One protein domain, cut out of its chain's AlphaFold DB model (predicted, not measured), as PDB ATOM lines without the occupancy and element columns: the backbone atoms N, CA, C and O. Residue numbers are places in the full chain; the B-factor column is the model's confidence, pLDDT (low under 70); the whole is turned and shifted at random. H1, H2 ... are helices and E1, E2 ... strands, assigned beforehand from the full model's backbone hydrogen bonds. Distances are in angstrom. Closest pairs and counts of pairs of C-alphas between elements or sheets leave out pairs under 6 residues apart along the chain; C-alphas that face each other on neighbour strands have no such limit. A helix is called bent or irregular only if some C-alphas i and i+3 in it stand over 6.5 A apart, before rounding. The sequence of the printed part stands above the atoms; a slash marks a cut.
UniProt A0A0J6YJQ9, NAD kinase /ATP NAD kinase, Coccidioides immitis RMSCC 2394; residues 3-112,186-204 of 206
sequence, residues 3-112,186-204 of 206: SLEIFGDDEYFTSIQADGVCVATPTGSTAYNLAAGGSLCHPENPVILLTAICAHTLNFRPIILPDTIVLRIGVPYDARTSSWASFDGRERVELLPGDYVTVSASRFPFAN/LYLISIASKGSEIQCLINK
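Overview. This is residues 3 to 112 and 186 to 204 of the 206 residues of the protein "NAD kinase /ATP NAD kinase" of Coccidioides immitis RMSCC 2394 (UniProt A0A0J6YJQ9). Two strongly twisted sheets lie face to face as a sandwich, one of six strands, E5, E4, E3, E10, E7 and E8 in that order, the other of five, E2, E1, E6, E9 and E11. The short helices H1 and H2 lie over the face of the six-strand sheet that is turned away from the other sheet, and the chain passes between the sheets at five links, for instance E2 to E3 and E10 to E11. The printed part has 129 residues, running E1 E2 E3 H1 H2 E4 E5 E6 E7 E8 E9 E10 E11 along the chain. The six-strand sheet is mixed, the five-strand sheet antiparallel throughout, and the class is mostly strand. The whole is compact, with a radius of gyration of the C-alphas of 13.4 A and spans of 42 by 30 by 28 A.

Arrangement. Begin at the first printed residue, where E1, residues 3 to 8, and E2, residues 11 to 18, form a hairpin; look for N 6 and O 14, 2.9 A apart. On the other side of E1 is E6, residues 71 to 74, antiparallel, with N 7 and O 72 at 2.8 A. Next comes E9, residues 100 to 105, where N 73 and O 101 are 2.8 A apart, and then the edge strand E11, residues 198 to 203, where N 201 and O 102 are 2.9 A apart. In the six-strand sheet, find E3, residues 20 to 24, an inner strand. Its antiparallel neighbour is E4, residues 47 to 53, with N 22 and O 51 at 2.7 A; E4 makes a hairpin with the edge strand E5, residues 63 to 66, with N 50 and O 63 at 2.8 A. E10, residues 188 to 192, is parallel to E3 at 9 degrees, with N 23 and O 190 at 2.9 A. E10 is also parallel to E7, residues 83 to 87, with N 86 and O 189 at 2.8 A. E7 forms a hairpin with the edge strand E8, residues 90 to 95, with N 85 and O 93 at 2.8 A. H1, residues 27 to 30, and H2, residues 32 to 35, are on the same face of this sheet, at heights of 7.3 A and 8.0 A. Each is only just over E3, with 3 of its 4 C-alphas falling there. The closest C-alphas of E3 and H2 are those of Cys 22 and Asn 33, 6.2 A. Both helices are too short for an O i to N i+4 pair; the single O i to N i+3 pair is within range in H2 but not in H1. Between the sheets, the strands stand at 26 degrees.

Along the chain. Find C-alpha 3 at (57.776, 16.482, 38.777); from there E1 runs 17.1 A. E2 is 20.7 A long, and E3 13.2 A. H1 is only just irregular, its C-alphas 27 and 30 being 6.7 A apart; H2 measures 5.0 A. E4 starts at C-alpha 47, (33.943, 23.618, 39.171), and covers 19.3 A. E5 is 10.1 A, E6 9.9 A, E7 13.6 A, E8 15.6 A, E9 16.8 A and E10 12.0 A long. E11 runs 16.0 A to C-alpha 203 at (53.333, 28.639, 27.289).

Size, cuts and confidence. The two C-alphas farthest apart are those of Asp 78 and Asn 112, 43.0 A. Residues 113 to 185 are not printed, and C-alphas 112 and 186 stand 32.2 A apart across this cut. Of the links printed whole, H2 to E4 is long, with 11 residues. Mean pLDDT of the printed part is 84.0; residues 186 to 198 are under 70.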
ATOM      1  N   SER A   3      58.035  15.455  37.781       89.75
ATOM      2  CA  SER A   3      57.776  16.482  38.777       89.75
ATOM      3  C   SER A   3      56.906  17.529  38.098       89.75
ATOM      4  O   SER A   3      57.218  17.934  36.978       89.75
ATOM      5  N   LEU A   4      55.805  17.915  38.732       91.44
ATOM      6  CA  LEU A   4      54.892  18.940  38.236       91.44
ATOM      7  C   LEU A   4      54.619  19.938  39.353       91.44
ATOM      8  O   LEU A   4      54.353  19.539  40.487       91.44
ATOM      9  N   GLU A   5      54.640  21.221  39.028       93.06
ATOM     10  CA  GLU A   5      54.269  22.296  39.946       93.06
ATOM     11  C   GLU A   5      52.905  22.850  39.557       93.06
ATOM     12  O   GLU A   5      52.632  23.084  38.378       93.06
ATOM     13  N   ILE A   6      52.042  23.045  40.551       92.88
ATOM     14  CA  ILE A   6      50.683  23.537  40.354       92.88
ATOM     15  C   ILE A   6      50.526  24.871  41.066       92.88
ATOM     16  O   ILE A   6      50.818  24.992  42.257       92.88
ATOM     17  N   PHE A   7      49.996  25.841  40.334       94.06
ATOM     18  CA  PHE A   7      49.671  27.175  40.813       94.06
ATOM     19  C   PHE A   7      48.204  27.489  40.499       94.06
ATOM     20  O   PHE A   7      47.684  27.038  39.474       94.06
ATOM     21  N   GLY A   8      47.541  28.262  41.353       93.62
ATOM     22  CA  GLY A   8      46.197  28.793  41.115       93.62
ATOM     23  C   GLY A   8      46.166  30.289  41.376       93.62
ATOM     24  O   GLY A   8      46.624  30.709  42.430       93.62
ATOM     25  N   ASP A   9      45.665  31.081  40.424       87.00
ATOM     26  CA  ASP A   9      45.562  32.550  40.537       87.00
ATOM     27  C   ASP A   9      46.860  33.230  41.041       87.00
ATOM     28  O   ASP A   9      46.821  34.188  41.805       87.00
ATOM     29  N   ASP A  10      48.018  32.712  40.613       85.38
ATOM     30  CA  ASP A  10      49.389  33.108  40.996       85.38
ATOM     31  C   ASP A  10      49.901  32.642  42.375       85.38
ATOM     32  O   ASP A  10      51.066  32.877  42.707       85.38
ATOM     33  N   GLU A  11      49.110  31.894  43.142       92.06
ATOM     34  CA  GLU A  11      49.559  31.234  44.369       92.06
ATOM     35  C   GLU A  11      50.081  29.818  44.087       92.06
ATOM     36  O   GLU A  11      49.496  29.050  43.321       92.06
ATOM     37  N   TYR A  12      51.196  29.450  44.719       92.00
ATOM     38  CA  TYR A  12      51.715  28.086  44.664       92.00
ATOM     39  C   TYR A  12      50.829  27.151  45.491       92.00
ATOM     40  O   TYR A  12      50.730  27.304  46.708       92.00
ATOM     41  N   PHE A  13      50.229  26.147  44.846       90.00
ATOM     42  CA  PHE A  13      49.462  25.123  45.550       90.00
ATOM     43  C   PHE A  13      50.368  24.024  46.081       90.00
ATOM     44  O   PHE A  13      50.439  23.790  47.287       90.00
ATOM     45  N   THR A  14      51.006  23.281  45.176       90.62
ATOM     46  CA  THR A  14      51.819  22.121  45.543       90.62
ATOM     47  C   THR A  14      52.647  21.610  44.370       90.62
ATOM     48  O   THR A  14      52.308  21.813  43.203       90.62
ATOM     49  N   SER A  15      53.709  20.883  44.701       90.62
ATOM     50  CA  SER A  15      54.529  20.108  43.780       90.62
ATOM     51  C   SER A  15      54.139  18.641  43.900       90.62
ATOM     52  O   SER A  15      54.165  18.071  44.996       90.62
ATOM     53  N   ILE A  16      53.818  18.012  42.779       90.00
ATOM     54  CA  ILE A  16      53.429  16.608  42.728       90.00
ATOM     55  C   ILE A  16      54.526  15.818  42.029       90.00
ATOM     56  O   ILE A  16      54.961  16.170  40.934       90.00
ATOM     57  N   GLN A  17      54.908  14.699  42.640       90.25
ATOM     58  CA  GLN A  17      55.640  13.649  41.949       90.25
ATOM     59  C   GLN A  17      54.700  12.477  41.681       90.25
ATOM     60  O   GLN A  17      54.229  11.804  42.604       90.25
ATOM     61  N   ALA A  18      54.378  12.263  40.414       88.75
ATOM     62  CA  ALA A  18      53.349  11.324  39.984       88.75
ATOM     63  C   ALA A  18      53.658  10.811  38.576       88.75
ATOM     64  O   ALA A  18      54.616  11.253  37.941       88.75
ATOM     65  N   ASP A  19      52.817   9.913  38.070       88.88
ATOM     66  CA  ASP A  19      52.756   9.674  36.629       88.88
ATOM     67  C   ASP A  19      52.117  10.870  35.913       88.88
ATOM     68  O   ASP A  19      52.341  11.095  34.731       88.88
ATOM     69  N   GLY A  20      51.346  11.697  36.612       89.44
ATOM     70  CA  GLY A  20      50.826  12.926  36.039       89.44
ATOM     71  C   GLY A  20      49.707  13.543  36.851       89.44
ATOM     72  O   GLY A  20      49.465  13.178  38.004       89.44
ATOM     73  N   VAL A  21      48.997  14.474  36.224       90.94
ATOM     74  CA  VAL A  21      47.844  15.141  36.820       90.94
ATOM     75  C   VAL A  21      46.703  15.232  35.813       90.94
ATOM     76  O   VAL A  21      46.892  15.496  34.630       90.94
ATOM     77  N   CYS A  22      45.498  14.970  36.289       92.00
ATOM     78  CA  CYS A  22      44.262  15.062  35.542       92.00
ATOM     79  C   CYS A  22      43.523  16.327  35.981       92.00
ATOM     80  O   CYS A  22      43.234  16.490  37.169       92.00
ATOM     81  N   VAL A  23      43.218  17.201  35.025       91.88
ATOM     82  CA  VAL A  23      42.335  18.352  35.224       91.88
ATOM     83  C   VAL A  23      41.043  18.067  34.479       91.88
ATOM     84  O   VAL A  23      41.050  17.864  33.269       91.88
ATOM     85  N   ALA A  24      39.920  18.029  35.180       89.31
ATOM     86  CA  ALA A  24      38.647  17.676  34.578       89.31
ATOM     87  C   ALA A  24      37.570  18.717  34.858       89.31
ATOM     88  O   ALA A  24      37.483  19.299  35.933       89.31
ATOM     89  N   THR A  25      36.704  18.903  33.874       88.44
ATOM     90  CA  THR A  25      35.400  19.547  34.055       88.44
ATOM     91  C   THR A  25      34.433  18.624  34.801       88.44
ATOM     92  O   THR A  25      34.682  17.417  34.920       88.44
ATOM     93  N   PRO A  26      33.269  19.130  35.238       88.50
ATOM     94  CA  PRO A  26      32.230  18.288  35.813       88.50
ATOM     95  C   PRO A  26      31.738  17.218  34.827       88.50
ATOM     96  O   PRO A  26      31.468  16.088  35.231       88.50
ATOM     97  N   THR A  27      31.690  17.523  33.526       85.56
ATOM     98  CA  THR A  27      31.352  16.544  32.477       85.56
ATOM     99  C   THR A  27      32.458  15.495  32.297       85.56
ATOM    100  O   THR A  27      32.164  14.308  32.160       85.56
ATOM    101  N   GLY A  28      33.727  15.903  32.379       84.50
ATOM    102  CA  GLY A  28      34.900  15.023  32.375       84.50
ATOM    103  C   GLY A  28      35.107  14.230  33.672       84.50
ATOM    104  O   GLY A  28      35.958  13.339  33.714       84.50
ATOM    105  N   SER A  29      34.320  14.499  34.723       87.88
ATOM    106  CA  SER A  29      34.442  13.836  36.029       87.88
ATOM    107  C   SER A  29      34.229  12.325  35.957       87.88
ATOM    108  O   SER A  29      34.893  11.588  36.683       87.88
ATOM    109  N   THR A  30      33.367  11.867  35.042       86.81
ATOM    110  CA  THR A  30      33.054  10.451  34.782       86.81
ATOM    111  C   THR A  30      34.068   9.758  33.870       86.81
ATOM    112  O   THR A  30      33.941   8.560  33.631       86.81
ATOM    113  N   ALA A  31      35.024  10.498  33.300       87.00
ATOM    114  CA  ALA A  31      36.011   9.977  32.359       87.00
ATOM    115  C   ALA A  31      37.297   9.571  33.098       87.00
ATOM    116  O   ALA A  31      37.262   8.863  34.104       87.00
ATOM    117  N   TYR A  32      38.452  10.024  32.610       85.88
ATOM    118  CA  TYR A  32      39.750   9.652  33.165       85.88
ATOM    119  C   TYR A  32      39.924  10.074  34.634       85.88
ATOM    120  O   TYR A  32      40.588   9.380  35.396       85.88
ATOM    121  N   ASN A  33      39.259  11.154  35.060       88.75
ATOM    122  CA  ASN A  33      39.220  11.575  36.459       88.75
ATOM    123  C   ASN A  33      38.664  10.484  37.390       88.75
ATOM    124  O   ASN A  33      39.271  10.213  38.422       88.75
ATOM    125  N   LEU A  34      37.565   9.820  37.012       88.81
ATOM    126  CA  LEU A  34      36.995   8.725  37.802       88.81
ATOM    127  C   LEU A  34      37.974   7.550  37.909       88.81
ATOM    128  O   LEU A  34      38.151   6.986  38.986       88.81
ATOM    129  N   ALA A  35      38.643   7.212  36.802       86.31
ATOM    130  CA  ALA A  35      39.640   6.144  36.768       86.31
ATOM    131  C   ALA A  35      40.873   6.458  37.636       86.31
ATOM    132  O   ALA A  35      41.430   5.558  38.255       86.31
ATOM    133  N   ALA A  36      41.267   7.732  37.723       85.56
ATOM    134  CA  ALA A  36      42.359   8.196  38.577       85.56
ATOM    135  C   ALA A  36      41.979   8.304  40.073       85.56
ATOM    136  O   ALA A  36      42.811   8.688  40.889       85.56
ATOM    137  N   GLY A  37      40.738   7.968  40.451       88.19
ATOM    138  CA  GLY A  37      40.257   8.047  41.836       88.19
ATOM    139  C   GLY A  37      39.682   9.411  42.232       88.19
ATOM    140  O   GLY A  37      39.522   9.691  43.420       88.19
ATOM    141  N   GLY A  38      39.372  10.265  41.254       88.94
ATOM    142  CA  GLY A  38      38.680  11.533  41.449       88.94
ATOM    143  C   GLY A  38      37.180  11.363  41.709       88.94
ATOM    144  O   GLY A  38      36.591  10.304  41.488       88.94
ATOM    145  N   SER A  39      36.541  12.432  42.186       91.06
ATOM    146  CA  SER A  39      35.105  12.426  42.501       91.06
ATOM    147  C   SER A  39      34.230  12.666  41.269       91.06
ATOM    148  O   SER A  39      34.631  13.352  40.330       91.06
ATOM    149  N   LEU A  40      33.007  12.133  41.308       90.50
ATOM    150  CA  LEU A  40      31.950  12.440  40.345       90.50
ATOM    151  C   LEU A  40      31.338  13.802  40.657       90.50
ATOM    152  O   LEU A  40      31.064  14.109  41.817       90.50
ATOM    153  N   CYS A  41      31.079  14.593  39.621       89.81
ATOM    154  CA  CYS A  41      30.474  15.909  39.761       89.81
ATOM    155  C   CYS A  41      29.277  16.067  38.817       89.81
ATOM    156  O   CYS A  41      29.258  15.525  37.709       89.81
ATOM    157  N   HIS A  42      28.260  16.796  39.274       87.69
ATOM    158  CA  HIS A  42      27.091  17.112  38.461       87.69
ATOM    159  C   HIS A  42      27.459  18.169  37.402       87.69
ATOM    160  O   HIS A  42      28.133  19.138  37.748       87.69
ATOM    161  N   PRO A  43      27.004  18.042  36.139       83.56
ATOM    162  CA  PRO A  43      27.373  18.948  35.044       83.56
ATOM    163  C   PRO A  43      26.994  20.419  35.265       83.56
ATOM    164  O   PRO A  43      27.574  21.288  34.631       83.56
ATOM    165  N   GLU A  44      26.035  20.709  36.146       83.50
ATOM    166  CA  GLU A  44      25.610  22.086  36.457       83.50
ATOM    167  C   GLU A  44      26.504  22.795  37.490       83.50
ATOM    168  O   GLU A  44      26.324  23.986  37.725       83.50
ATOM    169  N   ASN A  45      27.456  22.093  38.116       87.94
ATOM    170  CA  ASN A  45      28.341  22.702  39.106       87.94
ATOM    171  C   ASN A  45      29.506  23.424  38.408       87.94
ATOM    172  O   ASN A  45      30.282  22.754  37.733       87.94
ATOM    173  N   PRO A  46      29.696  24.740  38.599       89.12
ATOM    174  CA  PRO A  46      30.794  25.493  37.989       89.12
ATOM    175  C   PRO A  46      32.117  25.227  38.727       89.12
ATOM    176  O   PRO A  46      32.560  26.012  39.566       89.12
ATOM    177  N   VAL A  47      32.723  24.062  38.480       90.69
ATOM    178  CA  VAL A  47      33.943  23.618  39.171       90.69
ATOM    179  C   VAL A  47      34.948  22.959  38.233       90.69
ATOM    180  O   VAL A  47      34.584  22.374  37.216       90.69
ATOM    181  N   ILE A  48      36.215  22.987  38.629       90.94
ATOM    182  CA  ILE A  48      37.318  22.243  38.026       90.94
ATOM    183  C   ILE A  48      37.803  21.199  39.035       90.94
ATOM    184  O   ILE A  48      37.964  21.472  40.223       90.94
ATOM    185  N   LEU A  49      38.029  19.980  38.562       92.12
ATOM    186  CA  LEU A  49      38.509  18.852  39.347       92.12
ATOM    187  C   LEU A  49      39.992  18.638  39.064       92.12
ATOM    188  O   LEU A  49      40.395  18.586  37.904       92.12
ATOM    189  N   LEU A  50      40.787  18.474  40.114       92.75
ATOM    190  CA  LEU A  50      42.220  18.222  40.035       92.75
ATOM    191  C   LEU A  50      42.554  16.908  40.742       92.75
ATOM    192  O   LEU A  50      42.395  16.796  41.956       92.75
ATOM    193  N   THR A  51      43.051  15.927  39.995       92.38
ATOM    194  CA  THR A  51      43.336  14.576  40.503       92.38
ATOM    195  C   THR A  51      44.708  14.117  40.028       92.38
ATOM    196  O   THR A  51      44.979  14.130  38.834       92.38
ATOM    197  N   ALA A  52      45.587  13.680  40.928       91.50
ATOM    198  CA  ALA A  52      46.881  13.128  40.527       91.50
ATOM    199  C   ALA A  52      46.743  11.682  40.036       91.50
ATOM    200  O   ALA A  52      45.966  10.900  40.582       91.50
ATOM    201  N   ILE A  53      47.532  11.317  39.029       90.25
ATOM    202  CA  ILE A  53      47.564   9.971  38.453       90.25
ATOM    203  C   ILE A  53      48.727   9.223  39.100       90.25
ATOM    204  O   ILE A  53      49.879   9.595  38.885       90.25
ATOM    205  N   CYS A  54      48.432   8.192  39.899       86.31
ATOM    206  CA  CYS A  54      49.445   7.372  40.579       86.31
ATOM    207  C   CYS A  54      50.492   8.224  41.328       86.31
ATOM    208  O   CYS A  54      51.694   8.122  41.090       86.31
ATOM    209  N   ALA A  55      50.033   9.115  42.213       84.44
ATOM    210  CA  ALA A  55      50.934   9.961  42.987       84.44
ATOM    211  C   ALA A  55      51.851   9.124  43.890       84.44
ATOM    212  O   ALA A  55      51.391   8.292  44.670       84.44
ATOM    213  N   HIS A  56      53.148   9.416  43.847       84.12
ATOM    214  CA  HIS A  56      54.129   8.840  44.766       84.12
ATOM    215  C   HIS A  56      54.158   9.571  46.118       84.12
ATOM    216  O   HIS A  56      54.885   9.179  47.031       84.12
ATOM    217  N   THR A  57      53.363  10.632  46.264       77.94
ATOM    218  CA  THR A  57      53.171  11.371  47.512       77.94
ATOM    219  C   THR A  57      51.848  10.964  48.160       77.94
ATOM    220  O   THR A  57      50.781  11.168  47.591       77.94
ATOM    221  N   LEU A  58      51.903  10.451  49.394       74.25
ATOM    222  CA  LEU A  58      50.734   9.936  50.131       74.25
ATOM    223  C   LEU A  58      49.678  10.999  50.489       74.25
ATOM    224  O   LEU A  58      48.548  10.661  50.838       74.25
ATOM    225  N   ASN A  59      50.048  12.278  50.424       78.38
ATOM    226  CA  ASN A  59      49.219  13.383  50.902       78.38
ATOM    227  C   ASN A  59      48.387  14.051  49.803       78.38
ATOM    228  O   ASN A  59      47.531  14.872  50.127       78.38
ATOM    229  N   PHE A  60      48.609  13.724  48.526       82.06
ATOM    230  CA  PHE A  60      47.823  14.342  47.465       82.06
ATOM    231  C   PHE A  60      46.425  13.720  47.413       82.06
ATOM    232  O   PHE A  60      46.265  12.511  47.243       82.06
ATOM    233  N   ARG A  61      45.400  14.556  47.575       89.31
ATOM    234  CA  ARG A  61      43.987  14.172  47.487       89.31
ATOM    235  C   ARG A  61      43.348  14.909  46.312       89.31
ATOM    236  O   ARG A  61      43.767  16.029  46.042       89.31
ATOM    237  N   PRO A  62      42.349  14.319  45.634       91.19
ATOM    238  CA  PRO A  62      41.580  15.034  44.624       91.19
ATOM    239  C   PRO A  62      41.001  16.335  45.189       91.19
ATOM    240  O   PRO A  62      40.427  16.330  46.281       91.19
ATOM    241  N   ILE A  63      41.150  17.431  44.451       92.38
ATOM    242  CA  ILE A  63      40.718  18.773  44.851       92.38
ATOM    243  C   ILE A  63      39.619  19.238  43.895       92.38
ATOM    244  O   ILE A  63      39.693  19.008  42.689       92.38
ATOM    245  N   ILE A  64      38.596  19.891  44.442       94.06
ATOM    246  CA  ILE A  64      37.548  20.566  43.677       94.06
ATOM    247  C   ILE A  64      37.770  22.064  43.841       94.06
ATOM    248  O   ILE A  64      37.795  22.565  44.964       94.06
ATOM    249  N   LEU A  65      37.948  22.759  42.727       92.31
ATOM    250  CA  LEU A  65      38.232  24.186  42.659       92.31
ATOM    251  C   LEU A  65      37.095  24.905  41.916       92.31
ATOM    252  O   LEU A  65      36.428  24.278  41.094       92.31
ATOM    253  N   PRO A  66      36.840  26.195  42.190       92.62
ATOM    254  CA  PRO A  66      35.874  26.968  41.413       92.62
ATOM    255  C   PRO A  66      36.347  27.123  39.962       92.62
ATOM    256  O   PRO A  66      37.545  27.181  39.708       92.62
ATOM    257  N   ASP A  67      35.429  27.219  39.004       86.75
ATOM    258  CA  ASP A  67      35.758  27.423  37.583       86.75
ATOM    259  C   ASP A  67      36.349  28.810  37.260       86.75
ATOM    260  O   ASP A  67      36.933  29.006  36.193       86.75
ATOM    261  N   THR A  68      36.241  29.756  38.196       90.00
ATOM    262  CA  THR A  68      36.831  31.096  38.103       90.00
ATOM    263  C   THR A  68      38.348  31.106  38.270       90.00
ATOM    264  O   THR A  68      38.969  32.109  37.930       90.00
ATOM    265  N   ILE A  69      38.929  30.030  38.810       91.25
ATOM    266  CA  ILE A  69      40.371  29.933  39.043       91.25
ATOM    267  C   ILE A  69      41.123  29.724  37.722       91.25
ATOM    268  O   ILE A  69      40.684  28.989  36.831       91.25
ATOM    269  N   VAL A  70      42.305  30.320  37.619       91.69
ATOM    270  CA  VAL A  70      43.273  30.053  36.559       91.69
ATOM    271  C   VAL A  70      44.342  29.118  37.107       91.69
ATOM    272  O   VAL A  70      45.199  29.513  37.897       91.69
ATOM    273  N   LEU A  71      44.305  27.862  36.671       91.81
ATOM    274  CA  LEU A  71      45.299  26.859  37.036       91.81
ATOM    275  C   LEU A  71      46.501  26.934  36.104       91.81
ATOM    276  O   LEU A  71      46.350  26.954  34.887       91.81
ATOM    277  N   ARG A  72      47.707  26.900  36.660       93.50
ATOM    278  CA  ARG A  72      48.951  26.771  35.897       93.50
ATOM    279  C   ARG A  72      49.678  25.522  36.360       93.50
ATOM    280  O   ARG A  72      49.945  25.364  37.546       93.50
ATOM    281  N   ILE A  73      49.982  24.637  35.421       92.88
ATOM    282  CA  ILE A  73      50.675  23.377  35.680       92.88
ATOM    283  C   ILE A  73      51.961  23.394  34.870       92.88
ATOM    284  O   ILE A  73      51.922  23.380  33.638       92.88
ATOM    285  N   GLY A  74      53.084  23.481  35.569       92.00
ATOM    286  CA  GLY A  74      54.409  23.604  34.982       92.00
ATOM    287  C   GLY A  74      55.260  22.365  35.195       92.00
ATOM    288  O   GLY A  74      55.118  21.660  36.196       92.00
ATOM    289  N   VAL A  75      56.174  22.125  34.259       93.44
ATOM    290  CA  VAL A  75      57.322  21.250  34.500       93.44
ATOM    291  C   VAL A  75      58.412  22.128  35.125       93.44
ATOM    292  O   VAL A  75      58.821  23.098  34.484       93.44
ATOM    293  N   PRO A  76      58.886  21.846  36.349       92.44
ATOM    294  CA  PRO A  76      59.871  22.697  37.002       92.44
ATOM    295  C   PRO A  76      61.198  22.685  36.234       92.44
ATOM    296  O   PRO A  76      61.525  21.719  35.542       92.44
ATOM    297  N   TYR A  77      61.978  23.761  36.349       91.31
ATOM    298  CA  TYR A  77      63.246  23.917  35.619       91.31
ATOM    299  C   TYR A  77      64.299  22.860  35.980       91.31
ATOM    300  O   TYR A  77      65.175  22.559  35.171       91.31
ATOM    301  N   ASP A  78      64.224  22.290  37.182       90.62
ATOM    302  CA  ASP A  78      65.114  21.233  37.665       90.62
ATOM    303  C   ASP A  78      64.631  19.816  37.291       90.62
ATOM    304  O   ASP A  78      65.278  18.818  37.637       90.62
ATOM    305  N   ALA A  79      63.512  19.703  36.565       88.06
ATOM    306  CA  ALA A  79      62.977  18.424  36.130       88.06
ATOM    307  C   ALA A  79      63.957  17.700  35.201       88.06
ATOM    308  O   ALA A  79      64.431  18.224  34.196       88.06
ATOM    309  N   ARG A  80      64.203  16.422  35.502       86.19
ATOM    310  CA  ARG A  80      65.084  15.556  34.698       86.19
ATOM    311  C   ARG A  80      64.437  15.035  33.415       86.19
ATOM    312  O   ARG A  80      65.136  14.479  32.574       86.19
ATOM    313  N   THR A  81      63.114  15.128  33.298       86.50
ATOM    314  CA  THR A  81      62.335  14.533  32.205       86.50
ATOM    315  C   THR A  81      61.270  15.501  31.717       86.50
ATOM    316  O   THR A  81      60.646  16.177  32.534       86.50
ATOM    317  N   SER A  82      61.020  15.508  30.405       89.06
ATOM    318  CA  SER A  82      59.853  16.176  29.830       89.06
ATOM    319  C   SER A  82      58.552  15.491  30.268       89.06
ATOM    320  O   SER A  82      58.534  14.326  30.684       89.06
ATOM    321  N   SER A  83      57.458  16.243  30.200       90.56
ATOM    322  CA  SER A  83      56.096  15.741  30.405       90.56
ATOM    323  C   SER A  83      55.274  15.951  29.137       90.56
ATOM    324  O   SER A  83      55.699  16.638  28.217       90.56
ATOM    325  N   TRP A  84      54.089  15.362  29.066       90.31
ATOM    326  CA  TRP A  84      53.196  15.481  27.919       90.31
ATOM    327  C   TRP A  84      51.847  16.014  28.374       90.31
ATOM    328  O   TRP A  84      51.260  15.486  29.310       90.31
ATOM    329  N   ALA A  85      51.323  17.025  27.692       88.62
ATOM    330  CA  ALA A  85      49.935  17.443  27.834       88.62
ATOM    331  C   ALA A  85      49.077  16.779  26.756       88.62
ATOM    332  O   ALA A  85      49.478  16.722  25.596       88.62
ATOM    333  N   SER A  86      47.905  16.278  27.137       86.06
ATOM    334  CA  SER A  86      46.891  15.732  26.236       86.06
ATOM    335  C   SER A  86      45.525  16.311  26.578       86.06
ATOM    336  O   SER A  86      45.156  16.419  27.750       86.06
ATOM    337  N   PHE A  87      44.766  16.640  25.538       84.12
ATOM    338  CA  PHE A  87      43.457  17.278  25.642       84.12
ATOM    339  C   PHE A  87      42.382  16.307  25.141       84.12
ATOM    340  O   PHE A  87      42.430  15.852  24.000       84.12
ATOM    341  N   ASP A  88      41.443  15.923  26.002       80.81
ATOM    342  CA  ASP A  88      40.365  14.955  25.741       80.81
ATOM    343  C   ASP A  88      40.846  13.606  25.177       80.81
ATOM    344  O   ASP A  88      40.180  12.955  24.367       80.81
ATOM    345  N   GLY A  89      42.048  13.182  25.583       74.56
ATOM    346  CA  GLY A  89      42.707  11.973  25.072       74.56
ATOM    347  C   GLY A  89      43.147  12.069  23.606       74.56
ATOM    348  O   GLY A  89      43.574  11.072  23.019       74.56
ATOM    349  N   ARG A  90      43.050  13.258  23.011       73.75
ATOM    350  CA  ARG A  90      43.560  13.622  21.688       73.75
ATOM    351  C   ARG A  90      44.769  14.540  21.867       73.75
ATOM    352  O   ARG A  90      45.077  14.933  22.987       73.75
ATOM    353  N   GLU A  91      45.470  14.785  20.759       74.31
ATOM    354  CA  GLU A  91      46.550  15.775  20.603       74.31
ATOM    355  C   GLU A  91      47.532  15.871  21.779       74.31
ATOM    356  O   GLU A  91      47.250  16.443  22.828       74.31
ATOM    357  N   ARG A  92      48.732  15.316  21.592       80.06
ATOM    358  CA  ARG A  92      49.777  15.351  22.614       80.06
ATOM    359  C   ARG A  92      50.786  16.437  22.297       80.06
ATOM    360  O   ARG A  92      51.338  16.455  21.198       80.06
ATOM    361  N   VAL A  93      51.060  17.288  23.275       86.62
ATOM    362  CA  VAL A  93      52.099  18.313  23.193       86.62
ATOM    363  C   VAL A  93      53.143  18.029  24.259       86.62
ATOM    364  O   VAL A  93      52.813  17.873  25.433       86.62
ATOM    365  N   GLU A  94      54.402  17.936  23.847       90.00
ATOM    366  CA  GLU A  94      55.514  17.782  24.782       90.00
ATOM    367  C   GLU A  94      55.748  19.089  25.547       90.00
ATOM    368  O   GLU A  94      55.710  20.174  24.963       90.00
ATOM    369  N   LEU A  95      56.009  18.979  26.846       88.94
ATOM    370  CA  LEU A  95      56.364  20.050  27.768       88.94
ATOM    371  C   LEU A  95      57.787  19.819  28.268       88.94
ATOM    372  O   LEU A  95      58.088  18.795  28.890       88.94
ATOM    373  N   LEU A  96      58.652  20.782  27.991       92.25
ATOM    374  CA  LEU A  96      60.031  20.809  28.448       92.25
ATOM    375  C   LEU A  96      60.115  21.464  29.837       92.25
ATOM    376  O   LEU A  96      59.190  22.174  30.232       92.25
ATOM    377  N   PRO A  97      61.204  21.242  30.593       93.06
ATOM    378  CA  PRO A  97      61.451  21.973  31.834       93.06
ATOM    379  C   PRO A  97      61.337  23.492  31.634       93.06
ATOM    380  O   PRO A  97      61.959  24.048  30.731       93.06
ATOM    381  N   GLY A  98      60.529  24.151  32.467       91.19
ATOM    382  CA  GLY A  98      60.181  25.570  32.355       91.19
ATOM    383  C   GLY A  98      58.880  25.859  31.597       91.19
ATOM    384  O   GLY A  98      58.322  26.948  31.747       91.19
ATOM    385  N   ASP A  99      58.358  24.909  30.815       91.75
ATOM    386  CA  ASP A  99      57.063  25.061  30.149       91.75
ATOM    387  C   ASP A  99      55.914  24.936  31.153       91.75
ATOM    388  O   ASP A  99      55.969  24.151  32.106       91.75
ATOM    389  N   TYR A 100      54.820  25.651  30.890       90.81
ATOM    390  CA  TYR A 100      53.605  25.540  31.689       90.81
ATOM    391  C   TYR A 100      52.330  25.588  30.853       90.81
ATOM    392  O   TYR A 100      52.205  26.307  29.858       90.81
ATOM    393  N   VAL A 101      51.336  24.828  31.301       91.12
ATOM    394  CA  VAL A 101      49.980  24.814  30.755       91.12
ATOM    395  C   VAL A 101      49.093  25.636  31.670       91.12
ATOM    396  O   VAL A 101      49.009  25.373  32.865       91.12
ATOM    397  N   THR A 102      48.430  26.636  31.104       90.62
ATOM    398  CA  THR A 102      47.410  27.429  31.789       90.62
ATOM    399  C   THR A 102      46.038  26.892  31.415       90.62
ATOM    400  O   THR A 102      45.749  26.727  30.231       90.62
ATOM    401  N   VAL A 103      45.212  26.618  32.415       89.31
ATOM    402  CA  VAL A 103      43.886  26.023  32.297       89.31
ATOM    403  C   VAL A 103      42.889  26.947  32.983       89.31
ATOM    404  O   VAL A 103      43.042  27.269  34.159       89.31
ATOM    405  N   SER A 104      41.863  27.368  32.254       87.56
ATOM    406  CA  SER A 104      40.776  28.197  32.779       87.56
ATOM    407  C   SER A 104      39.441  27.773  32.174       87.56
ATOM    408  O   SER A 104      39.405  27.149  31.109       87.56
ATOM    409  N   ALA A 105      38.330  28.150  32.804       83.44
ATOM    410  CA  ALA A 105      37.023  28.003  32.173       83.44
ATOM    411  C   ALA A 105      36.974  28.756  30.832       83.44
ATOM    412  O   ALA A 105      37.490  29.870  30.688       83.44
ATOM    413  N   SER A 106      36.378  28.122  29.826       81.44
ATOM    414  CA  SER A 106      36.188  28.719  28.507       81.44
ATOM    415  C   SER A 106      34.991  29.665  28.496       81.44
ATOM    416  O   SER A 106      33.987  29.448  29.169       81.44
ATOM    417  N   ARG A 107      35.050  30.686  27.635       78.94
ATOM    418  CA  ARG A 107      33.911  31.584  27.375       78.94
ATOM    419  C   ARG A 107      32.803  30.942  26.533       78.94
ATOM    420  O   ARG A 107      31.735  31.533  26.399       78.94
ATOM    421  N   PHE A 108      33.054  29.771  25.949       80.06
ATOM    422  CA  PHE A 108      32.158  29.107  25.000       80.06
ATOM    423  C   PHE A 108      31.765  27.703  25.491       80.06
ATOM    424  O   PHE A 108      32.272  26.712  24.959       80.06
ATOM    425  N   PRO A 109      30.877  27.593  26.500       75.25
ATOM    426  CA  PRO A 109      30.441  26.299  27.013       75.25
ATOM    427  C   PRO A 109      29.694  25.499  25.940       75.25
ATOM    428  O   PRO A 109      28.991  26.053  25.090       75.25
ATOM    429  N   PHE A 110      29.829  24.176  25.993       76.81
ATOM    430  CA  PHE A 110      29.156  23.287  25.054       76.81
ATOM    431  C   PHE A 110      27.673  23.127  25.425       76.81
ATOM    432  O   PHE A 110      27.332  22.603  26.484       76.81
ATOM    433  N   ALA A 111      26.769  23.555  24.542       76.69
ATOM    434  CA  ALA A 111      25.331  23.452  24.782       76.69
ATOM    435  C   ALA A 111      24.840  22.001  24.635       76.69
ATOM    436  O   ALA A 111      24.794  21.449  23.533       76.69
ATOM    437  N   ASN A 112      24.428  21.381  25.743       74.25
ATOM    438  CA  ASN A 112      23.799  20.065  25.737       74.25
ATOM    439  C   ASN A 112      22.280  20.174  25.503       74.25
ATOM    440  O   ASN A 112      21.542  20.810  26.254       74.25
ATOM    441  N   LEU A 186      54.373   7.314  30.100       34.06
ATOM    442  CA  LEU A 186      53.636   8.547  29.807       34.06
ATOM    443  C   LEU A 186      53.411   9.394  31.060       34.06
ATOM    444  O   LEU A 186      52.476   9.160  31.816       34.06
ATOM    445  N   TYR A 187      54.264  10.409  31.211       51.06
ATOM    446  CA  TYR A 187      54.081  11.497  32.160       51.06
ATOM    447  C   TYR A 187      53.026  12.478  31.640       51.06
ATOM    448  O   TYR A 187      53.333  13.248  30.731       51.06
ATOM    449  N   LEU A 188      51.783  12.414  32.130       56.75
ATOM    450  CA  LEU A 188      50.623  12.988  31.430       56.75
ATOM    451  C   LEU A 188      49.898  14.086  32.226       56.75
ATOM    452  O   LEU A 188      49.395  13.845  33.321       56.75
ATOM    453  N   ILE A 189      49.743  15.263  31.624       59.97
ATOM    454  CA  ILE A 189      48.680  16.207  31.973       59.97
ATOM    455  C   ILE A 189      47.476  15.843  31.108       59.97
ATOM    456  O   ILE A 189      47.501  16.060  29.899       59.97
ATOM    457  N   SER A 190      46.455  15.234  31.704       58.06
ATOM    458  CA  SER A 190      45.229  14.861  30.994       58.06
ATOM    459  C   SER A 190      44.149  15.884  31.293       58.06
ATOM    460  O   SER A 190      43.784  16.066  32.454       58.06
ATOM    461  N   ILE A 191      43.644  16.554  30.263       60.56
ATOM    462  CA  ILE A 191      42.524  17.481  30.405       60.56
ATOM    463  C   ILE A 191      41.276  16.793  29.877       60.56
ATOM    464  O   ILE A 191      41.259  16.382  28.724       60.56
ATOM    465  N   ALA A 192      40.270  16.619  30.733       58.09
ATOM    466  CA  ALA A 192      39.008  15.978  30.376       58.09
ATOM    467  C   ALA A 192      37.860  16.999  30.388       58.09
ATOM    468  O   ALA A 192      37.380  17.443  31.436       58.09
ATOM    469  N   SER A 193      37.398  17.345  29.198       53.97
ATOM    470  CA  SER A 193      36.274  18.216  28.901       53.97
ATOM    471  C   SER A 193      35.358  17.559  27.871       53.97
ATOM    472  O   SER A 193      35.732  16.628  27.158       53.97
ATOM    473  N   LYS A 194      34.103  18.004  27.809       49.12
ATOM    474  CA  LYS A 194      33.235  17.692  26.679       49.12
ATOM    475  C   LYS A 194      33.198  18.907  25.755       49.12
ATOM    476  O   LYS A 194      32.303  19.737  25.846       49.12
ATOM    477  N   GLY A 195      34.157  18.995  24.833       51.75
ATOM    478  CA  GLY A 195      34.233  20.101  23.875       51.75
ATOM    479  C   GLY A 195      34.949  21.329  24.445       51.75
ATOM    480  O   GLY A 195      35.946  21.202  25.141       51.75
ATOM    481  N   SER A 196      34.480  22.535  24.120       55.03
ATOM    482  CA  SER A 196      35.159  23.796  24.449       55.03
ATOM    483  C   SER A 196      34.816  24.343  25.840       55.03
ATOM    484  O   SER A 196      34.675  25.553  25.978       55.03
ATOM    485  N   GLU A 197      34.642  23.505  26.869       62.25
ATOM    486  CA  GLU A 197      34.293  23.988  28.226       62.25
ATOM    487  C   GLU A 197      35.517  24.504  29.003       62.25
ATOM    488  O   GLU A 197      35.382  25.346  29.889       62.25
ATOM    489  N   ILE A 198      36.721  24.066  28.629       68.94
ATOM    490  CA  ILE A 198      37.991  24.555  29.175       68.94
ATOM    491  C   ILE A 198      38.797  25.223  28.066       68.94
ATOM    492  O   ILE A 198      38.913  24.704  26.956       68.94
ATOM    493  N   GLN A 199      39.397  26.366  28.387       72.62
ATOM    494  CA  GLN A 199      40.418  26.997  27.570       72.62
ATOM    495  C   GLN A 199      41.797  26.633  28.124       72.62
ATOM    496  O   GLN A 199      42.083  26.838  29.304       72.62
ATOM    497  N   CYS A 200      42.649  26.095  27.254       74.69
ATOM    498  CA  CYS A 200      44.023  25.751  27.590       74.69
ATOM    499  C   CYS A 200      44.992  26.589  26.763       74.69
ATOM    500  O   CYS A 200      44.826  26.722  25.551       74.69
ATOM    501  N   LEU A 201      46.019  27.122  27.413       77.19
ATOM    502  CA  LEU A 201      47.109  27.844  26.768       77.19
ATOM    503  C   LEU A 201      48.432  27.211  27.187       77.19
ATOM    504  O   LEU A 201      48.760  27.168  28.372       77.19
ATOM    505  N   ILE A 202      49.191  26.716  26.210       79.38
ATOM    506  CA  ILE A 202      50.542  26.199  26.434       79.38
ATOM    507  C   ILE A 202      51.513  27.359  26.268       79.38
ATOM    508  O   ILE A 202      51.575  27.970  25.202       79.38
ATOM    509  N   ASN A 203      52.277  27.643  27.315       81.38
ATOM    510  CA  ASN A 203      53.333  28.639  27.289       81.38
ATOM    511  C   ASN A 203      54.672  27.911  27.302       81.38
ATOM    512  O   ASN A 203      54.958  27.130  28.212       81.38
ATOM    513  N   LYS A 204      55.464  28.160  26.260       75.88
ATOM    514  CA  LYS A 204      56.818  27.633  26.135       75.88
ATOM    515  C   LYS A 204      57.799  28.565  26.838       75.88
ATOM    516  O   LYS A 204      57.695  29.782  26.670       75.88
TER     517      LYS A 204